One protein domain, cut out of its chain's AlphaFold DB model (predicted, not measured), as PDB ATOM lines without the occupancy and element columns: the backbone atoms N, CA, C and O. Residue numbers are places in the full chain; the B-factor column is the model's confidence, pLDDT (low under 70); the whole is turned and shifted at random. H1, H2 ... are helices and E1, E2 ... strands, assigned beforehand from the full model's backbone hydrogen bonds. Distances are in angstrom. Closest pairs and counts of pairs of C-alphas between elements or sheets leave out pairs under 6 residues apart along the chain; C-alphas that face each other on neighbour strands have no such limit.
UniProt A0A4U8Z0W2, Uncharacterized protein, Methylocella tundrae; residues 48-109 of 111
ATOM      1  N   GLN A  48       8.585  40.774  12.967       89.94
ATOM      2  CA  GLN A  48       9.837  41.329  13.477       89.94
ATOM      3  C   GLN A  48       9.934  41.187  15.002       89.94
ATOM      4  O   GLN A  48      10.994  40.821  15.520       89.94
ATOM      5  N   ASN A  49       8.837  41.432  15.730       93.31
ATOM      6  CA  ASN A  49       8.817  41.277  17.185       93.31
ATOM      7  C   ASN A  49       8.959  39.817  17.611       93.31
ATOM      8  O   ASN A  49       9.689  39.550  18.565       93.31
ATOM      9  N   PHE A  50       8.345  38.879  16.886       94.94
ATOM     10  CA  PHE A  50       8.502  37.450  17.148       94.94
ATOM     11  C   PHE A  50       9.967  37.034  17.099       94.94
ATOM     12  O   PHE A  50      10.463  36.419  18.042       94.94
ATOM     13  N   GLY A  51      10.682  37.436  16.044       94.06
ATOM     14  CA  GLY A  51      12.109  37.162  15.912       94.06
ATOM     15  C   GLY A  51      12.908  37.714  17.089       94.06
ATOM     16  O   GLY A  51      13.770  37.022  17.624       94.06
ATOM     17  N   ARG A  52      12.612  38.942  17.534       92.50
ATOM     18  CA  ARG A  52      13.291  39.569  18.679       92.50
ATOM     19  C   ARG A  52      13.060  38.815  19.993       92.50
ATOM     20  O   ARG A  52      14.006  38.669  20.757       92.50
ATOM     21  N   LEU A  53      11.833  38.357  20.241       94.88
ATOM     22  CA  LEU A  53      11.462  37.651  21.473       94.88
ATOM     23  C   LEU A  53      11.897  36.179  21.480       94.88
ATOM     24  O   LEU A  53      12.023  35.594  22.549       94.88
ATOM     25  N   ASN A  54      12.169  35.598  20.311       94.81
ATOM     26  CA  ASN A  54      12.591  34.209  20.155       94.81
ATOM     27  C   ASN A  54      14.003  34.142  19.542       94.81
ATOM     28  O   ASN A  54      14.149  33.804  18.364       94.81
ATOM     29  N   PRO A  55      15.068  34.473  20.303       92.88
ATOM     30  CA  PRO A  55      16.438  34.498  19.781       92.88
ATOM     31  C   PRO A  55      16.938  33.122  19.318       92.88
ATOM     32  O   PRO A  55      17.784  33.050  18.428       92.88
ATOM     33  N   ASP A  56      16.380  32.049  19.879       94.00
ATOM     34  CA  ASP A  56      16.736  30.663  19.563       94.00
ATOM     35  C   ASP A  56      16.044  30.149  18.292       94.00
ATOM     36  O   ASP A  56      16.408  29.097  17.760       94.00
ATOM     37  N   CYS A  57      15.037  30.880  17.807       95.44
ATOM     38  CA  CYS A  57      14.349  30.569  16.568       95.44
ATOM     39  C   CYS A  57      15.156  31.099  15.378       95.44
ATOM     40  O   CYS A  57      15.366  32.308  15.233       95.44
ATOM     41  N   LEU A  58      15.628  30.189  14.528       94.75
ATOM     42  CA  LEU A  58      16.401  30.503  13.328       94.75
ATOM     43  C   LEU A  58      15.503  30.819  12.133       94.75
ATOM     44  O   LEU A  58      15.917  31.583  11.266       94.75
ATOM     45  N   GLU A  59      14.293  30.267  12.103       96.06
ATOM     46  CA  GLU A  59      13.335  30.440  11.014       96.06
ATOM     47  C   GLU A  59      11.919  30.491  11.566       96.06
ATOM     48  O   GLU A  59      11.519  29.618  12.335       96.06
ATOM     49  N   TRP A  60      11.175  31.528  11.199       97.38
ATOM     50  CA  TRP A  60       9.797  31.716  11.631       97.38
ATOM     51  C   TRP A  60       8.950  32.342  10.532       97.38
ATOM     52  O   TRP A  60       9.449  33.072   9.672       97.38
ATOM     53  N   THR A  61       7.650  32.082  10.583       96.69
ATOM     54  CA  THR A  61       6.694  32.539   9.579       96.69
ATOM     55  C   THR A  61       5.355  32.902  10.204       96.69
ATOM     56  O   THR A  61       5.007  32.412  11.272       96.69
ATOM     57  N   ASN A  62       4.598  33.756   9.521       95.38
ATOM     58  CA  ASN A  62       3.170  33.976   9.760       95.38
ATOM     59  C   ASN A  62       2.321  33.413   8.602       95.38
ATOM     60  O   ASN A  62       1.240  33.921   8.322       95.38
ATOM     61  N   GLY A  63       2.847  32.458   7.832       94.25
ATOM     62  CA  GLY A  63       2.212  31.913   6.629       94.25
ATOM     63  C   GLY A  63       2.292  32.804   5.383       94.25
ATOM     64  O   GLY A  63       2.111  32.296   4.282       94.25
ATOM     65  N   CYS A  64       2.597  34.099   5.522       94.81
ATOM     66  CA  CYS A  64       2.728  35.025   4.389       94.81
ATOM     67  C   CYS A  64       4.153  35.450   4.098       94.81
ATOM     68  O   CYS A  64       4.518  35.642   2.940       94.81
ATOM     69  N   ALA A  65       4.960  35.607   5.138       95.62
ATOM     70  CA  ALA A  65       6.377  35.857   4.999       95.62
ATOM     71  C   ALA A  65       7.153  34.883   5.875       95.62
ATOM     72  O   ALA A  65       6.701  34.498   6.956       95.62
ATOM     73  N   VAL A  66       8.334  34.505   5.410       96.00
ATOM     74  CA  VAL A  66       9.278  33.672   6.150       96.00
ATOM     75  C   VAL A  66      10.481  34.535   6.470       96.00
ATOM     76  O   VAL A  66      11.065  35.145   5.574       96.00
ATOM     77  N   CYS A  67      10.843  34.598   7.743       96.19
ATOM     78  CA  CYS A  67      12.020  35.289   8.234       96.19
ATOM     79  C   CYS A  67      13.052  34.276   8.723       96.19
ATOM     80  O   CYS A  67      12.712  33.300   9.387       96.19
ATOM     81  N   ARG A  68      14.326  34.531   8.420       95.31
ATOM     82  CA  ARG A  68      15.454  33.671   8.789       95.31
ATOM     83  C   ARG A  68      16.591  34.477   9.398       95.31
ATOM     84  O   ARG A  68      16.895  35.581   8.936       95.31
ATOM     85  N   ARG A  69      17.255  33.909  10.406       92.56
ATOM     86  CA  ARG A  69      18.537  34.389  10.941       92.56
ATOM     87  C   ARG A  69      19.674  33.746  10.165       92.56
ATOM     88  O   ARG A  69      19.856  32.535  10.202       92.56
ATOM     89  N   LEU A  70      20.449  34.579   9.485       87.94
ATOM     90  CA  LEU A  70      21.628  34.162   8.746       87.94
ATOM     91  C   LEU A  70      22.863  34.268   9.631       87.94
ATOM     92  O   LEU A  70      23.105  35.293  10.280       87.94
ATOM     93  N   GLU A  71      23.675  33.219   9.594       82.50
ATOM     94  CA  GLU A  71      24.994  33.230  10.213       82.50
ATOM     95  C   GLU A  71      25.934  34.187   9.447       82.50
ATOM     96  O   GLU A  71      25.780  34.380   8.234       82.50
ATOM     97  N   PRO A  72      26.954  34.782  10.098       75.06
ATOM     98  CA  PRO A  72      27.821  35.787   9.479       75.06
ATOM     99  C   PRO A  72      28.483  35.348   8.165       75.06
ATOM    100  O   PRO A  72      28.691  36.175   7.276       75.06
ATOM    101  N   ARG A  73      28.793  34.051   8.006       74.12
ATOM    102  CA  ARG A  73      29.326  33.503   6.743       74.12
ATOM    103  C   ARG A  73      28.333  33.640   5.588       74.12
ATOM    104  O   ARG A  73      28.727  34.057   4.505       74.12
ATOM    105  N   GLN A  74      27.058  33.343   5.829       76.06
ATOM    106  CA  GLN A  74      25.991  33.462   4.832       76.06
ATOM    107  C   GLN A  74      25.655  34.933   4.558       76.06
ATOM    108  O   GLN A  74      25.417  35.319   3.419       76.06
ATOM    109  N   ALA A  75      25.698  35.781   5.589       70.31
ATOM    110  CA  ALA A  75      25.446  37.211   5.441       70.31
ATOM    111  C   ALA A  75      26.488  37.912   4.543       70.31
ATOM    112  O   ALA A  75      26.115  38.781   3.754       70.31
ATOM    113  N   ARG A  76      27.768  37.510   4.619       64.44
ATOM    114  CA  ARG A  76      28.857  38.050   3.779       64.44
ATOM    115  C   ARG A  76      28.701  37.730   2.294       64.44
ATOM    116  O   ARG A  76      29.114  38.545   1.476       64.44
ATOM    117  N   ALA A  77      28.087  36.597   1.944       65.00
ATOM    118  CA  ALA A  77      27.859  36.227   0.544       65.00
ATOM    119  C   ALA A  77      26.980  37.250  -0.197       65.00
ATOM    120  O   ALA A  77      27.122  37.429  -1.400       65.00
ATOM    121  N   ASN A  78      26.118  37.966   0.533       61.38
ATOM    122  CA  ASN A  78      25.127  38.863  -0.053       61.38
ATOM    123  C   ASN A  78      25.511  40.355  -0.008       61.38
ATOM    124  O   ASN A  78      24.752  41.165  -0.526       61.38
ATOM    125  N   HIS A  79      26.647  40.753   0.589       57.03
ATOM    126  CA  HIS A  79      27.186  42.121   0.472       57.03
ATOM    127  C   HIS A  79      28.712  42.174   0.714       57.03
ATOM    128  O   HIS A  79      29.155  41.919   1.836       57.03
ATOM    129  N   PRO A  80      29.523  42.628  -0.266       61.94
ATOM    130  CA  PRO A  80      30.988  42.698  -0.144       61.94
ATOM    131  C   PRO A  80      31.514  43.622   0.972       61.94
ATOM    132  O   PRO A  80      32.629  43.448   1.458       61.94
ATOM    133  N   TRP A  81      30.717  44.607   1.402       60.03
ATOM    134  CA  TRP A  81      31.144  45.664   2.328       60.03
ATOM    135  C   TRP A  81      30.770  45.405   3.802       60.03
ATOM    136  O   TRP A  81      31.170  46.172   4.682       60.03
ATOM    137  N   SER A  82      30.039  44.326   4.128       58.75
ATOM    138  CA  SER A  82      29.608  44.052   5.511       58.75
ATOM    139  C   SER A  82      30.697  43.327   6.320       58.75
ATOM    140  O   SER A  82      30.671  42.110   6.505       58.75
ATOM    141  N   ARG A  83      31.684  44.077   6.829       63.97
ATOM    142  CA  ARG A  83      32.770  43.538   7.680       63.97
ATOM    143  C   ARG A  83      32.365  43.228   9.128       63.97
ATOM    144  O   ARG A  83      33.107  42.543   9.827       63.97
ATOM    145  N   ARG A  84      31.203  43.697   9.593       64.56
ATOM    146  CA  ARG A  84      30.731  43.470  10.967       64.56
ATOM    147  C   ARG A  84      29.900  42.185  11.047       64.56
ATOM    148  O   ARG A  84      28.884  42.073  10.373       64.56
ATOM    149  N   GLY A  85      30.345  41.228  11.864       63.22
ATOM    150  CA  GLY A  85      29.727  39.909  12.078       63.22
ATOM    151  C   GLY A  85      28.415  39.938  12.866       63.22
ATOM    152  O   GLY A  85      28.237  39.133  13.772       63.22
ATOM    153  N   LEU A  86      27.519  40.877  12.558       71.88
ATOM    154  CA  LEU A  86      26.187  40.893  13.147       71.88
ATOM    155  C   LEU A  86      25.319  39.805  12.508       71.88
ATOM    156  O   LEU A  86      25.396  39.554  11.303       71.88
ATOM    157  N   VAL A  87      24.463  39.196  13.327       79.12
ATOM    158  CA  VAL A  87      23.391  38.308  12.869       79.12
ATOM    159  C   VAL A  87      22.465  39.113  11.958       79.12
ATOM    160  O   VAL A  87      21.878  40.107  12.388       79.12
ATOM    161  N   LYS A  88      22.342  38.693  10.696       87.19
ATOM    162  CA  LYS A  88      21.458  39.340   9.720       87.19
ATOM    163  C   LYS A  88      20.132  38.594   9.684       87.19
ATOM    164  O   LYS A  88      20.116  37.384   9.492       87.19
ATOM    165  N   ILE A  89      19.025  39.314   9.837       91.56
ATOM    166  CA  ILE A  89      17.686  38.767   9.598       91.56
ATOM    167  C   ILE A  89      17.293  39.100   8.161       91.56
ATOM    168  O   ILE A  89      17.541  40.206   7.681       91.56
ATOM    169  N   THR A  90      16.725  38.138   7.447       92.19
ATOM    170  CA  THR A  90      16.171  38.328   6.100       92.19
ATOM    171  C   THR A  90      14.775  37.739   6.066       92.19
ATOM    172  O   THR A  90      14.579  36.635   6.561       92.19
ATOM    173  N   CYS A  91      13.825  38.480   5.503       93.75
ATOM    174  CA  CYS A  91      12.441  38.050   5.359       93.75
ATOM    175  C   CYS A  91      12.036  38.068   3.885       93.75
ATOM    176  O   CYS A  91      12.509  38.923   3.134       93.75
ATOM    177  N   SER A  92      11.168  37.144   3.481       94.19
ATOM    178  CA  SER A  92      10.520  37.198   2.171       94.19
ATOM    179  C   SER A  92       9.490  38.334   2.102       94.19
ATOM    180  O   SER A  92       9.031  38.845   3.125       94.19
ATOM    181  N   THR A  93       9.120  38.730   0.884       94.12
ATOM    182  CA  THR A  93       8.020  39.674   0.656       94.12
ATOM    183  C   THR A  93       6.695  38.909   0.656       94.12
ATOM    184  O   THR A  93       6.579  37.939  -0.098       94.12
ATOM    185  N   PRO A  94       5.697  39.307   1.464       92.94
ATOM    186  CA  PRO A  94       4.387  38.672   1.432       92.94
ATOM    187  C   PRO A  94       3.666  38.950   0.106       92.94
ATOM    188  O   PRO A  94       3.789  40.032  -0.468       92.94
ATOM    189  N   GLY A  95       2.902  37.970  -0.381       89.62
ATOM    190  CA  GLY A  95       2.069  38.133  -1.575       89.62
ATOM    191  C   GLY A  95       0.861  39.043  -1.326       89.62
ATOM    192  O   GLY A  95       0.345  39.097  -0.211       89.62
ATOM    193  N   ILE A  96       0.372  39.713  -2.375       91.00
ATOM    194  CA  ILE A  96      -0.693  40.732  -2.273       91.00
ATOM    195  C   ILE A  96      -2.025  40.203  -1.719       91.00
ATOM    196  O   ILE A  96      -2.749  40.934  -1.054       91.00
ATOM    197  N   ALA A  97      -2.336  38.931  -1.967       94.25
ATOM    198  CA  ALA A  97      -3.556  38.280  -1.493       94.25
ATOM    199  C   ALA A  97      -3.340  37.457  -0.213       94.25
ATOM    200  O   ALA A  97      -4.235  36.728   0.211       94.25
ATOM    201  N   CYS A  98      -2.145  37.505   0.383       93.12
ATOM    202  CA  CYS A  98      -1.845  36.662   1.527       93.12
ATOM    203  C   CYS A  98      -2.417  37.248   2.820       93.12
ATOM    204  O   CYS A  98      -2.155  38.400   3.161       93.12
ATOM    205  N   GLN A  99      -3.158  36.423   3.557       92.50
ATOM    206  CA  GLN A  99      -3.666  36.756   4.882       92.50
ATOM    207  C   GLN A  99      -2.775  36.126   5.962       92.50
ATOM    208  O   GLN A  99      -2.663  34.895   5.999       92.50
ATOM    209  N   PRO A 100      -2.130  36.940   6.820       91.44
ATOM    210  CA  PRO A 100      -1.285  36.443   7.895       91.44
ATOM    211  C   PRO A 100      -2.028  35.481   8.816       91.44
ATOM    212  O   PRO A 100      -3.193  35.677   9.152       91.44
ATOM    213  N   ARG A 101      -1.314  34.450   9.247       91.88
ATOM    214  CA  ARG A 101      -1.734  33.479  10.252       91.88
ATOM    215  C   ARG A 101      -0.913  33.661  11.523       91.88
ATOM    216  O   ARG A 101      -0.079  34.563  11.628       91.88
ATOM    217  N   GLU A 102      -1.159  32.784  12.487       93.44
ATOM    218  CA  GLU A 102      -0.372  32.719  13.709       93.44
ATOM    219  C   GLU A 102       1.124  32.543  13.408       93.44
ATOM    220  O   GLU A 102       1.522  31.874  12.451       93.44
ATOM    221  N   LEU A 103       1.949  33.190  14.227       95.75
ATOM    222  CA  LEU A 103       3.395  33.129  14.111       95.75
ATOM    223  C   LEU A 103       3.929  31.814  14.657       95.75
ATOM    224  O   LEU A 103       3.728  31.485  15.824       95.75
ATOM    225  N   VAL A 104       4.689  31.113  13.826       96.38
ATOM    226  CA  VAL A 104       5.262  29.813  14.160       96.38
ATOM    227  C   VAL A 104       6.769  29.851  13.962       96.38
ATOM    228  O   VAL A 104       7.273  30.397  12.981       96.38
ATOM    229  N   CYS A 105       7.494  29.257  14.910       97.00
ATOM    230  CA  CYS A 105       8.909  28.953  14.751       97.00
ATOM    231  C   CYS A 105       9.061  27.605  14.037       97.00
ATOM    232  O   CYS A 105       8.709  26.576  14.613       97.00
ATOM    233  N   GLU A 106       9.596  27.606  12.820       96.56
ATOM    234  CA  GLU A 106       9.782  26.394  12.012       96.56
ATOM    235  C   GLU A 106      11.133  25.724  12.277       96.56
ATOM    236  O   GLU A 106      11.225  24.498  12.278       96.56
ATOM    237  N   ALA A 107      12.177  26.509  12.569       95.25
ATOM    238  CA  ALA A 107      13.495  25.979  12.905       95.25
ATOM    239  C   ALA A 107      14.067  26.632  14.163       95.25
ATOM    240  O   ALA A 107      14.160  27.857  14.268       95.25
ATOM    241  N   LYS A 108      14.521  25.799  15.102       94.56
ATOM    242  CA  LYS A 108      15.251  26.215  16.305       94.56
ATOM    243  C   LYS A 108      16.726  25.861  16.176       94.56
ATOM    244  O   LYS A 108      17.088  24.900  15.502       94.56
ATOM    245  N   ARG A 109      17.583  26.612  16.859       88.94
ATOM    246  CA  ARG A 109      18.998  26.264  17.006       88.94
ATOM    247  C   ARG A 109      19.114  24.967  17.818       88.94
ATOM    248  O   ARG A 109      18.713  24.940  18.980       88.94
TER     249      ARG A 109
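What this domain is: This is residues 48 to 109 of the 111 residues of an uncharacterized protein of Methylocella tundrae (UniProt A0A4U8Z0W2). A small, gently twisted sheet of four short antiparallel strands, in the order E3, E2, E1, E4, makes the middle of the domain, and two short helices only graze it: H1 near E1 and E2, and H2 past one end of E2 and E3. At the other end of the sheet, a long loop, residues 92 to 103, swings from edge strand E3 to edge strand E4, past the turn of the hairpin E1 and E2. The printed part has 62 residues, with two named helices and four named strands in the order H1, E1, E2, H2, E3, E4, and its class is mixed, helices and strands. It is only just loose, close to compact, with a radius of gyration of the C-alphas of 12.8 A, and the C-alphas span 37 by 26 by 16 A.

Where its parts are: In the sheet, E2 is residues 66 to 70, 12.6 A from first to last C-alpha, and E1 is residues 57 to 61, 10.6 A. E3 is residues 88 to 91, 10.1 A, with C-alpha 88 at (21.458, 39.340, 9.720). E4 is residues 104 to 108, 10.8 A, and ends with C-alpha 108 at (15.251, 26.215, 16.305). H1 is residues 48 to 53, 9.0 A, and begins with C-alpha 48 at (9.837, 41.329, 13.477). H2 is residues 72 to 77, 8.9 A.

How they stand to each other: The inner strands E1 and E2 form a hairpin, antiparallel at 161 degrees between their directions, with N 67 and O 60 at 2.8 A and N 60 and O 67 at 3.0 A, within hydrogen-bond range. Edge strand E3 is antiparallel to E2 at 163 degrees, with N 68 and O 90 at 2.8 A. Edge strand E4 is antiparallel to E1 at 154 degrees, with N 106 and O 59 at 2.8 A. E3 and E4 are apart. From edge to edge the strands' lines turn by 38 degrees. H1 is on the sheet but only grazes it, with residues 48 to 51; its closest C-alphas to E1 are those of Gly 51 and Cys 57, 7.0 A apart. H2 is on the sheet but only grazes it, with residues 72 to 76; its closest C-alphas to E3 are those of Ala 75 and Lys 88, 6.2 A apart. H1 and H2 are apart. In H1 every O i to N i+4 pair is within hydrogen-bond range; in H2, 1 of 2 is.

The domain as a whole: The two C-alphas farthest apart, those of Arg 83 and Ala 97, are 37.8 A apart. The printed part has no cut. The link from E3 to E4, 12 residues, is long; that from H2 to E3, 10 residues, is short. The mean pLDDT of the printed part is 86.6, and residues 76 to 85 are under 70.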